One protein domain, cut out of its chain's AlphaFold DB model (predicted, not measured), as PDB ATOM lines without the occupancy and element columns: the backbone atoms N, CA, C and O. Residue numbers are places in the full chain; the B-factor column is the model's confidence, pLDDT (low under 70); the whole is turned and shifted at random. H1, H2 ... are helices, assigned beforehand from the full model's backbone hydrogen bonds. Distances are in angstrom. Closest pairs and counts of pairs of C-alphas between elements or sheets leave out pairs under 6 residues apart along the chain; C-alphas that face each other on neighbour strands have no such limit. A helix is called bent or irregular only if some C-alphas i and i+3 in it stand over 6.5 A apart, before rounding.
ATOM      1  N   GLU A  37     -51.532 -11.327  38.072       75.81
ATOM      2  CA  GLU A  37     -51.292  -9.992  37.510       75.81
ATOM      3  C   GLU A  37     -50.006  -9.959  36.676       75.81
ATOM      4  O   GLU A  37     -50.024  -9.542  35.519       75.81
ATOM      5  N   LEU A  38     -48.915 -10.521  37.209       77.38
ATOM      6  CA  LEU A  38     -47.628 -10.595  36.508       77.38
ATOM      7  C   LEU A  38     -47.674 -11.519  35.284       77.38
ATOM      8  O   LEU A  38     -47.019 -11.247  34.273       77.38
ATOM      9  N   LEU A  39     -48.458 -12.601  35.352       83.69
ATOM     10  CA  LEU A  39     -48.731 -13.457  34.199       83.69
ATOM     11  C   LEU A  39     -49.459 -12.670  33.106       83.69
ATOM     12  O   LEU A  39     -49.029 -12.682  31.953       83.69
ATOM     13  N   ARG A  40     -50.550 -11.992  33.477       82.69
ATOM     14  CA  ARG A  40     -51.372 -11.193  32.565       82.69
ATOM     15  C   ARG A  40     -50.547 -10.099  31.900       82.69
ATOM     16  O   ARG A  40     -50.579 -10.003  30.679       82.69
ATOM     17  N   GLU A  41     -49.748  -9.353  32.663       83.38
ATOM     18  CA  GLU A  41     -48.809  -8.367  32.115       83.38
ATOM     19  C   GLU A  41     -47.814  -9.003  31.144       83.38
ATOM     20  O   GLU A  41     -47.637  -8.509  30.032       83.38
ATOM     21  N   SER A  42     -47.189 -10.121  31.524       85.00
ATOM     22  CA  SER A  42     -46.182 -10.780  30.684       85.00
ATOM     23  C   SER A  42     -46.765 -11.278  29.362       85.00
ATOM     24  O   SER A  42     -46.112 -11.171  28.326       85.00
ATOM     25  N   LEU A  43     -47.991 -11.805  29.373       87.31
ATOM     26  CA  LEU A  43     -48.691 -12.247  28.166       87.31
ATOM     27  C   LEU A  43     -49.178 -11.059  27.325       87.31
ATOM     28  O   LEU A  43     -49.034 -11.076  26.102       87.31
ATOM     29  N   ASN A  44     -49.674  -9.998  27.963       84.56
ATOM     30  CA  ASN A  44     -50.115  -8.779  27.285       84.56
ATOM     31  C   ASN A  44     -48.944  -8.062  26.587       84.56
ATOM     32  O   ASN A  44     -49.057  -7.686  25.423       84.56
ATOM     33  N   GLN A  45     -47.767  -8.001  27.222       84.69
ATOM     34  CA  GLN A  45     -46.528  -7.513  26.597       84.69
ATOM     35  C   GLN A  45     -46.102  -8.331  25.371       84.69
ATOM     36  O   GLN A  45     -45.329  -7.860  24.536       84.69
ATOM     37  N   LYS A  46     -46.574  -9.575  25.261       85.75
ATOM     38  CA  LYS A  46     -46.378 -10.429  24.089       85.75
ATOM     39  C   LYS A  46     -47.543 -10.361  23.114       85.75
ATOM     40  O   LYS A  46     -47.587 -11.189  22.217       85.75
ATOM     41  N   LEU A  47     -48.446  -9.389  23.251       84.81
ATOM     42  CA  LEU A  47     -49.608  -9.183  22.381       84.81
ATOM     43  C   LEU A  47     -50.547 -10.395  22.336       84.81
ATOM     44  O   LEU A  47     -51.225 -10.622  21.338       84.81
ATOM     45  N   VAL A  48     -50.561 -11.212  23.393       86.56
ATOM     46  CA  VAL A  48     -51.516 -12.317  23.505       86.56
ATOM     47  C   VAL A  48     -52.923 -11.714  23.635       86.56
ATOM     48  O   VAL A  48     -53.099 -10.796  24.442       86.56
ATOM     49  N   PRO A  49     -53.920 -12.197  22.875       86.31
ATOM     50  CA  PRO A  49     -55.290 -11.706  22.978       86.31
ATOM     51  C   PRO A  49     -55.834 -11.841  24.403       86.31
ATOM     52  O   PRO A  49     -55.615 -12.858  25.061       86.31
ATOM     53  N   GLU A  50     -56.577 -10.837  24.873       83.06
ATOM     54  CA  GLU A  50     -57.112 -10.811  26.243       83.06
ATOM     55  C   GLU A  50     -57.960 -12.055  26.561       83.06
ATOM     56  O   GLU A  50     -57.802 -12.642  27.628       83.06
ATOM     57  N   GLU A  51     -58.754 -12.537  25.599       87.69
ATOM     58  CA  GLU A  51     -59.533 -13.781  25.721       87.69
ATOM     59  C   GLU A  51     -58.667 -15.000  26.084       87.69
ATOM     60  O   GLU A  51     -59.050 -15.823  26.916       87.69
ATOM     61  N   ASP A  52     -57.472 -15.110  25.497       89.50
ATOM     62  CA  ASP A  52     -56.571 -16.234  25.728       89.50
ATOM     63  C   ASP A  52     -55.837 -16.066  27.058       89.50
ATOM     64  O   ASP A  52     -55.568 -17.057  27.738       89.50
ATOM     65  N   ILE A  53     -55.556 -14.819  27.454       89.06
ATOM     66  CA  ILE A  53     -55.004 -14.480  28.769       89.06
ATOM     67  C   ILE A  53     -55.989 -14.870  29.884       89.06
ATOM     68  O   ILE A  53     -55.591 -15.450  30.899       89.06
ATOM     69  N   GLU A  54     -57.278 -14.577  29.719       88.44
ATOM     70  CA  GLU A  54     -58.308 -14.980  30.680       88.44
ATOM     71  C   GLU A  54     -58.474 -16.500  30.746       88.44
ATOM     72  O   GLU A  54     -58.588 -17.067  31.839       88.44
ATOM     73  N   GLU A  55     -58.430 -17.167  29.592       90.38
ATOM     74  CA  GLU A  55     -58.507 -18.623  29.491       90.38
ATOM     75  C   GLU A  55     -57.362 -19.300  30.261       90.38
ATOM     76  O   GLU A  55     -57.620 -20.131  31.140       90.38
ATOM     77  N   ILE A  56     -56.105 -18.901  30.019       89.75
ATOM     78  CA  ILE A  56     -54.954 -19.492  30.717       89.75
ATOM     79  C   ILE A  56     -54.937 -19.138  32.202       89.75
ATOM     80  O   ILE A  56     -54.651 -20.006  33.019       89.75
ATOM     81  N   SER A  57     -55.333 -17.920  32.583       86.25
ATOM     82  CA  SER A  57     -55.490 -17.529  33.992       86.25
ATOM     83  C   SER A  57     -56.443 -18.470  34.737       86.25
ATOM     84  O   SER A  57     -56.153 -18.935  35.844       86.25
ATOM     85  N   LYS A  58     -57.581 -18.807  34.118       87.56
ATOM     86  CA  LYS A  58     -58.560 -19.730  34.701       87.56
ATOM     87  C   LYS A  58     -58.028 -21.160  34.776       87.56
ATOM     88  O   LYS A  58     -58.219 -21.804  35.806       87.56
ATOM     89  N   ILE A  59     -57.357 -21.636  33.726       88.44
ATOM     90  CA  ILE A  59     -56.707 -22.956  33.706       88.44
ATOM     91  C   ILE A  59     -55.696 -23.048  34.853       88.44
ATOM     92  O   ILE A  59     -55.757 -23.971  35.659       88.44
ATOM     93  N   LEU A  60     -54.819 -22.054  34.984       84.62
ATOM     94  CA  LEU A  60     -53.763 -22.006  35.995       84.62
ATOM     95  C   LEU A  60     -54.289 -22.007  37.437       84.62
ATOM     96  O   LEU A  60     -53.655 -22.584  38.314       84.62
ATOM     97  N   LYS A  61     -55.478 -21.442  37.677       81.62
ATOM     98  CA  LYS A  61     -56.172 -21.498  38.978       81.62
ATOM     99  C   LYS A  61     -56.731 -22.887  39.316       81.62
ATOM    100  O   LYS A  61     -57.033 -23.147  40.478       81.62
ATOM    101  N   GLN A  62     -56.910 -23.760  38.323       80.75
ATOM    102  CA  GLN A  62     -57.526 -25.084  38.476       80.75
ATOM    103  C   GLN A  62     -56.528 -26.241  38.355       80.75
ATOM    104  O   GLN A  62     -56.802 -27.338  38.841       80.75
ATOM    105  N   VAL A  63     -55.377 -26.019  37.718       81.50
ATOM    106  CA  VAL A  63     -54.342 -27.041  37.538       81.50
ATOM    107  C   VAL A  63     -53.309 -27.003  38.658       81.50
ATOM    108  O   VAL A  63     -52.909 -25.948  39.144       81.50
ATOM    109  N   ALA A  64     -52.831 -28.183  39.045       74.75
ATOM    110  CA  ALA A  64     -51.659 -28.286  39.900       74.75
ATOM    111  C   ALA A  64     -50.396 -27.852  39.130       74.75
ATOM    112  O   ALA A  64     -50.322 -28.064  37.913       74.75
ATOM    113  N   PRO A  65     -49.386 -27.290  39.822       72.19
ATOM    114  CA  PRO A  65     -48.100 -27.007  39.206       72.19
ATOM    115  C   PRO A  65     -47.500 -28.289  38.606       72.19
ATOM    116  O   PRO A  65     -47.581 -29.352  39.235       72.19
ATOM    117  N   PRO A  66     -46.913 -28.218  37.402       76.88
ATOM    118  CA  PRO A  66     -46.267 -29.364  36.794       76.88
ATOM    119  C   PRO A  66     -45.055 -29.804  37.617       76.88
ATOM    120  O   PRO A  66     -44.461 -29.019  38.354       76.88
ATOM    121  N   LYS A  67     -44.692 -31.085  37.499       70.56
ATOM    122  CA  LYS A  67     -43.502 -31.625  38.175       70.56
ATOM    123  C   LYS A  67     -42.203 -31.112  37.558       70.56
ATOM    124  O   LYS A  67     -41.234 -30.918  38.279       70.56
ATOM    125  N   ASP A  68     -42.216 -30.871  36.248       72.62
ATOM    126  CA  ASP A  68     -41.046 -30.516  35.453       72.62
ATOM    127  C   ASP A  68     -41.440 -29.533  34.343       72.62
ATOM    128  O   ASP A  68     -42.583 -29.535  33.880       72.62
ATOM    129  N   LYS A  69     -40.472 -28.742  33.868       72.38
ATOM    130  CA  LYS A  69     -40.639 -27.743  32.794       72.38
ATOM    131  C   LYS A  69     -41.106 -28.314  31.446       72.38
ATOM    132  O   LYS A  69     -41.661 -27.585  30.634       72.38
ATOM    133  N   ASP A  70     -40.888 -29.607  31.218       73.56
ATOM    134  CA  ASP A  70     -41.285 -30.315  29.995       73.56
ATOM    135  C   ASP A  70     -42.680 -30.961  30.107       73.56
ATOM    136  O   ASP A  70     -43.252 -31.383  29.105       73.56
ATOM    137  N   ASN A  71     -43.255 -31.033  31.314       79.81
ATOM    138  CA  ASN A  71     -44.487 -31.774  31.589       79.81
ATOM    139  C   ASN A  71     -45.610 -30.852  32.064       79.81
ATOM    140  O   ASN A  71     -46.082 -30.969  33.196       79.81
ATOM    141  N   PHE A  72     -46.056 -29.941  31.199       83.94
ATOM    142  CA  PHE A  72     -47.208 -29.094  31.501       83.94
ATOM    143  C   PHE A  72     -48.503 -29.909  31.650       83.94
ATOM    144  O   PHE A  72     -48.680 -30.930  30.977       83.94
ATOM    145  N   PRO A  73     -49.460 -29.450  32.481       85.50
ATOM    146  CA  PRO A  73     -50.779 -30.062  32.551       85.50
ATOM    147  C   PRO A  73     -51.441 -30.117  31.162       85.50
ATOM    148  O   PRO A  73     -51.210 -29.220  30.342       85.50
ATOM    149  N   PRO A  74     -52.312 -31.109  30.892       87.19
ATOM    150  CA  PRO A  74     -52.963 -31.256  29.589       87.19
ATOM    151  C   PRO A  74     -53.676 -29.980  29.129       87.19
ATOM    152  O   PRO A  74     -53.545 -29.592  27.974       87.19
ATOM    153  N   GLN A  75     -54.345 -29.281  30.054       89.12
ATOM    154  CA  GLN A  75     -55.058 -28.029  29.778       89.12
ATOM    155  C   GLN A  75     -54.114 -26.894  29.349       89.12
ATOM    156  O   GLN A  75     -54.401 -26.166  28.406       89.12
ATOM    157  N   VAL A  76     -52.954 -26.768  30.003       88.94
ATOM    158  CA  VAL A  76     -51.938 -25.761  29.649       88.94
ATOM    159  C   VAL A  76     -51.306 -26.095  28.296       88.94
ATOM    160  O   VAL A  76     -51.095 -25.213  27.469       88.94
ATOM    161  N   THR A  77     -51.050 -27.378  28.041       88.25
ATOM    162  CA  THR A  77     -50.525 -27.856  26.754       88.25
ATOM    163  C   THR A  77     -51.512 -27.605  25.612       88.25
ATOM    164  O   THR A  77     -51.108 -27.238  24.511       88.25
ATOM    165  N   GLU A  78     -52.808 -27.796  25.852       90.44
ATOM    166  CA  GLU A  78     -53.864 -27.512  24.879       90.44
ATOM    167  C   GLU A  78     -53.952 -26.017  24.560       90.44
ATOM    168  O   GLU A  78     -53.972 -25.639  23.388       90.44
ATOM    169  N   TRP A  79     -53.871 -25.166  25.585       92.00
ATOM    170  CA  TRP A  79     -53.794 -23.720  25.405       92.00
ATOM    171  C   TRP A  79     -52.553 -23.295  24.599       92.00
ATOM    172  O   TRP A  79     -52.660 -22.522  23.651       92.00
ATOM    173  N   LEU A  80     -51.379 -23.867  24.889       88.94
ATOM    174  CA  LEU A  80     -50.156 -23.620  24.113       88.94
ATOM    175  C   LEU A  80     -50.325 -23.997  22.635       88.94
ATOM    176  O   LEU A  80     -49.918 -23.236  21.756       88.94
ATOM    177  N   LYS A  81     -50.952 -25.144  22.341       89.06
ATOM    178  CA  LYS A  81     -51.259 -25.561  20.960       89.06
ATOM    179  C   LYS A  81     -52.191 -24.566  20.269       89.06
ATOM    180  O   LYS A  81     -51.926 -24.200  19.126       89.06
ATOM    181  N   LYS A  82     -53.238 -24.102  20.957       90.44
ATOM    182  CA  LYS A  82     -54.166 -23.080  20.450       90.44
ATOM    183  C   LYS A  82     -53.427 -21.786  20.104       90.44
ATOM    184  O   LYS A  82     -53.604 -21.265  19.008       90.44
ATOM    185  N   MET A  83     -52.545 -21.316  20.985       89.00
ATOM    186  CA  MET A  83     -51.742 -20.115  20.738       89.00
ATOM    187  C   MET A  83     -50.793 -20.271  19.548       89.00
ATOM    188  O   MET A  83     -50.662 -19.357  18.740       89.00
ATOM    189  N   VAL A  84     -50.171 -21.442  19.388       87.56
ATOM    190  CA  VAL A  84     -49.336 -21.756  18.217       87.56
ATOM    191  C   VAL A  84     -50.146 -21.711  16.919       87.56
ATOM    192  O   VAL A  84     -49.674 -21.153  15.930       87.56
ATOM    193  N   VAL A  85     -51.367 -22.252  16.915       87.38
ATOM    194  CA  VAL A  85     -52.280 -22.171  15.762       87.38
ATOM    195  C   VAL A  85     -52.672 -20.717  15.478       87.38
ATOM    196  O   VAL A  85     -52.543 -20.275  14.341       87.38
ATOM    197  N   LYS A  86     -53.010 -19.926  16.503       84.56
ATOM    198  CA  LYS A  86     -53.315 -18.491  16.351       84.56
ATOM    199  C   LYS A  86     -52.137 -17.681  15.789       84.56
ATOM    200  O   LYS A  86     -52.351 -16.780  14.978       84.56
ATOM    201  N   SER A  87     -50.901 -18.021  16.163       85.94
ATOM    202  CA  SER A  87     -49.692 -17.459  15.540       85.94
ATOM    203  C   SER A  87     -49.535 -17.862  14.074       85.94
ATOM    204  O   SER A  87     -49.067 -17.057  13.275       85.94
ATOM    205  N   LEU A  88     -49.891 -19.100  13.705       83.50
ATOM    206  CA  LEU A  88     -49.841 -19.574  12.312       83.50
ATOM    207  C   LEU A  88     -50.881 -18.863  11.439       83.50
ATOM    208  O   LEU A  88     -50.593 -18.529  10.294       83.50
ATOM    209  N   GLU A  89     -52.070 -18.619  11.986       84.94
ATOM    210  CA  GLU A  89     -53.173 -17.926  11.309       84.94
ATOM    211  C   GLU A  89     -52.978 -16.402  11.245       84.94
ATOM    212  O   GLU A  89     -53.748 -15.706  10.588       84.94
ATOM    213  N   GLY A  90     -51.954 -15.866  11.920       77.88
ATOM    214  CA  GLY A  90     -51.668 -14.430  11.973       77.88
ATOM    215  C   GLY A  90     -52.617 -13.632  12.871       77.88
ATOM    216  O   GLY A  90     -52.575 -12.407  12.858       77.88
ATOM    217  N   SER A  91     -53.456 -14.304  13.666       78.81
ATOM    218  CA  SER A  91     -54.318 -13.659  14.673       78.81
ATOM    219  C   SER A  91     -53.544 -13.216  15.917       78.81
ATOM    220  O   SER A  91     -54.042 -12.420  16.707       78.81
ATOM    221  N   TRP A  92     -52.323 -13.723  16.089       78.44
ATOM    222  CA  TRP A  92     -51.373 -13.271  17.094       78.44
ATOM    223  C   TRP A  92     -50.094 -12.786  16.400       78.44
ATOM    224  O   TRP A  92     -49.437 -13.557  15.705       78.44
ATOM    225  N   GLU A  93     -49.735 -11.513  16.596       71.50
ATOM    226  CA  GLU A  93     -48.617 -10.832  15.909       71.50
ATOM    227  C   GLU A  93     -47.217 -11.398  16.237       71.50
ATOM    228  O   GLU A  93     -46.216 -10.987  15.646       71.50
ATOM    229  N   ILE A  94     -47.114 -12.361  17.159       76.62
ATOM    230  CA  ILE A  94     -45.868 -13.075  17.443       76.62
ATOM    231  C   ILE A  94     -45.727 -14.278  16.509       76.62
ATOM    232  O   ILE A  94     -46.559 -15.186  16.489       76.62
ATOM    233  N   GLY A  95     -44.599 -14.332  15.796       74.75
ATOM    234  CA  GLY A  95     -44.237 -15.472  14.960       74.75
ATOM    235  C   GLY A  95     -44.140 -16.782  15.752       74.75
ATOM    236  O   GLY A  95     -43.607 -16.830  16.861       74.75
ATOM    237  N   VAL A  96     -44.601 -17.871  15.136       72.25
ATOM    238  CA  VAL A  96     -44.745 -19.218  15.725       72.25
ATOM    239  C   VAL A  96     -43.476 -19.737  16.407       72.25
ATOM    240  O   VAL A  96     -43.541 -20.354  17.469       72.25
ATOM    241  N   ALA A  97     -42.309 -19.455  15.822       70.00
ATOM    242  CA  ALA A  97     -41.016 -19.856  16.378       70.00
ATOM    243  C   ALA A  97     -40.737 -19.211  17.752       70.00
ATOM    244  O   ALA A  97     -40.151 -19.837  18.637       70.00
ATOM    245  N   THR A  98     -41.195 -17.974  17.947       76.81
ATOM    246  CA  THR A  98     -41.028 -17.210  19.188       76.81
ATOM    247  C   THR A  98     -42.145 -17.520  20.182       76.81
ATOM    248  O   THR A  98     -41.887 -17.620  21.380       76.81
ATOM    249  N   ALA A  99     -43.363 -17.734  19.683       79.94
ATOM    250  CA  ALA A  99     -44.561 -18.028  20.462       79.94
ATOM    251  C   ALA A  99     -44.367 -19.180  21.459       79.94
ATOM    252  O   ALA A  99     -44.541 -18.995  22.662       79.94
ATOM    253  N   GLY A 100     -43.944 -20.354  20.978       81.00
ATOM    254  CA  GLY A 100     -43.798 -21.540  21.827       81.00
ATOM    255  C   GLY A 100     -42.758 -21.362  22.934       81.00
ATOM    256  O   GLY A 100     -43.019 -21.678  24.096       81.00
ATOM    257  N   SER A 101     -41.598 -20.795  22.592       83.75
ATOM    258  CA  SER A 101     -40.500 -20.588  23.545       83.75
ATOM    259  C   SER A 101     -40.834 -19.528  24.594       83.75
ATOM    260  O   SER A 101     -40.517 -19.703  25.768       83.75
ATOM    261  N   VAL A 102     -41.478 -18.430  24.187       85.75
ATOM    262  CA  VAL A 102     -41.843 -17.330  25.088       85.75
ATOM    263  C   VAL A 102     -42.955 -17.744  26.044       85.75
ATOM    264  O   VAL A 102     -42.831 -17.522  27.246       85.75
ATOM    265  N   LEU A 103     -44.014 -18.381  25.542       86.75
ATOM    266  CA  LEU A 103     -45.123 -18.826  26.385       86.75
ATOM    267  C   LEU A 103     -44.669 -19.876  27.398       86.75
ATOM    268  O   LEU A 103     -45.002 -19.772  28.576       86.75
ATOM    269  N   SER A 104     -43.853 -20.842  26.969       86.12
ATOM    270  CA  SER A 104     -43.317 -21.872  27.867       86.12
ATOM    271  C   SER A 104     -42.472 -21.265  28.990       86.12
ATOM    272  O   SER A 104     -42.588 -21.689  30.138       86.12
ATOM    273  N   GLN A 105     -41.668 -20.236  28.690       85.44
ATOM    274  CA  GLN A 105     -40.892 -19.508  29.700       85.44
ATOM    275  C   GLN A 105     -41.787 -18.754  30.688       85.44
ATOM    276  O   GLN A 105     -41.584 -18.868  31.893       85.44
ATOM    277  N   ILE A 106     -42.798 -18.028  30.203       85.06
ATOM    278  CA  ILE A 106     -43.743 -17.295  31.061       85.06
ATOM    279  C   ILE A 106     -44.481 -18.257  32.005       85.06
ATOM    280  O   ILE A 106     -44.622 -17.977  33.195       85.06
ATOM    281  N   LEU A 107     -44.899 -19.419  31.501       85.38
ATOM    282  CA  LEU A 107     -45.562 -20.448  32.303       85.38
ATOM    283  C   LEU A 107     -44.614 -21.080  33.329       85.38
ATOM    284  O   LEU A 107     -45.000 -21.267  34.481       85.38
ATOM    285  N   CYS A 108     -43.367 -21.368  32.950       82.69
ATOM    286  CA  CYS A 108     -42.329 -21.831  33.877       82.69
ATOM    287  C   CYS A 108     -42.121 -20.839  35.032       82.69
ATOM    288  O   CYS A 108     -42.185 -21.227  36.201       82.69
ATOM    289  N   LEU A 109     -41.991 -19.545  34.714       81.31
ATOM    290  CA  LEU A 109     -41.904 -18.474  35.710       81.31
ATOM    291  C   LEU A 109     -43.139 -18.457  36.623       81.31
ATOM    292  O   LEU A 109     -42.991 -18.373  37.843       81.31
ATOM    293  N   TYR A 110     -44.346 -18.598  36.060       81.50
ATOM    294  CA  TYR A 110     -45.600 -18.625  36.822       81.50
ATOM    295  C   TYR A 110     -45.696 -19.809  37.788       81.50
ATOM    296  O   TYR A 110     -46.192 -19.668  38.907       81.50
ATOM    297  N   PHE A 111     -45.203 -20.981  37.393       78.25
ATOM    298  CA  PHE A 111     -45.145 -22.140  38.283       78.25
ATOM    299  C   PHE A 111     -43.965 -22.081  39.267       78.25
ATOM    300  O   PHE A 111     -43.929 -22.844  40.238       78.25
ATOM    301  N   GLY A 112     -43.032 -21.148  39.063       74.44
ATOM    302  CA  GLY A 112     -41.798 -21.034  39.835       74.44
ATOM    303  C   GLY A 112     -40.825 -22.180  39.555       74.44
ATOM    304  O   GLY A 112     -40.104 -22.596  40.457       74.44
TER     305      GLY A 112
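AT A GLANCE: This is residues 37 to 112 of the 114 residues of an uncharacterized protein of Thelohanellus kitauei (UniProt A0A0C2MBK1). H4, H3, H2 and H1 stand at the four corners of a small up-and-down bundle, each helix running opposite ways to the two beside it, with H1 much the shortest and H1 and H2 the most splayed pair. The long link from H2 to H3, residues 63 to 73, loops at one end of the bundle, swinging over to the side where H4 lies and back to H3. The printed part has 76 residues with four named helices, in the order H1, H2, H3, H4, and no named strand; the class is all helix, with 52 residues in the helices. The whole is compact, with a radius of gyration of the C-alphas of 11.4 A and spans of 32 by 24 by 17 A.

IN THESE COORDINATES: H4, the longest helix, has residues 96 to 111 and measures 22.7 A from first to last C-alpha; C-alpha 111 is at (-45.145, -22.140, 38.283). H4 is neither bent nor irregular, but only just: C-alphas 97 and 100 are 6.3 A apart. H3 has residues 74 to 88, 21.1 A long, beginning at C-alpha 74 at (-52.963, -31.256, 29.589). H2 has residues 50 to 62 and measures 18.8 A. H1 has residues 37 to 44, 10.4 A long, with C-alpha 37 at (-51.292, -9.992, 37.510).

HOW THE PARTS SIT: H4 and H3 form a helical hairpin and touch, their closest C-alphas being those of Ser 87 and Val 96, 5.3 A apart. They run opposite ways at a shallow tilt of 30 degrees. H4 also touches H1, with residues 103 to 110 of H4 alone; the closest C-alphas are those of Leu 39 and Tyr 110, 6.6 A apart. These two run opposite ways at a shallow tilt of 0 degrees. H3 and H2 touch as a helical hairpin, the closest C-alphas being those of Ile 59 and Gln 75 at 6.6 A, with a shallow tilt of 15 degrees, opposite ways. H2 and H1 are a helical hairpin too and touch, closest at the C-alphas of Arg 40 and Ile 53, 6.2 A apart, with a steep tilt of 39 degrees, opposite ways. The helix packing is mostly aligned, 3 of these 4 touching pairs being at a shallow tilt. H1 and H3 are apart, and so are H2 and H4. In H1, H2 and H3 every O i to N i+4 pair is within hydrogen-bond range; in H4 10 of 12 are.

THE WHOLE: The two C-alphas farthest apart are those of Lys 67 and Gly 90, at 32.4 A. The printed part, residues 37 to 112, has no cut. The link from H1 to H2 is tight, that from H3 to H4 is short but not tight, and that from H2 to H3 is long, with 11 residues. The mean pLDDT of the printed part is 82.9, and no printed residue is under 70.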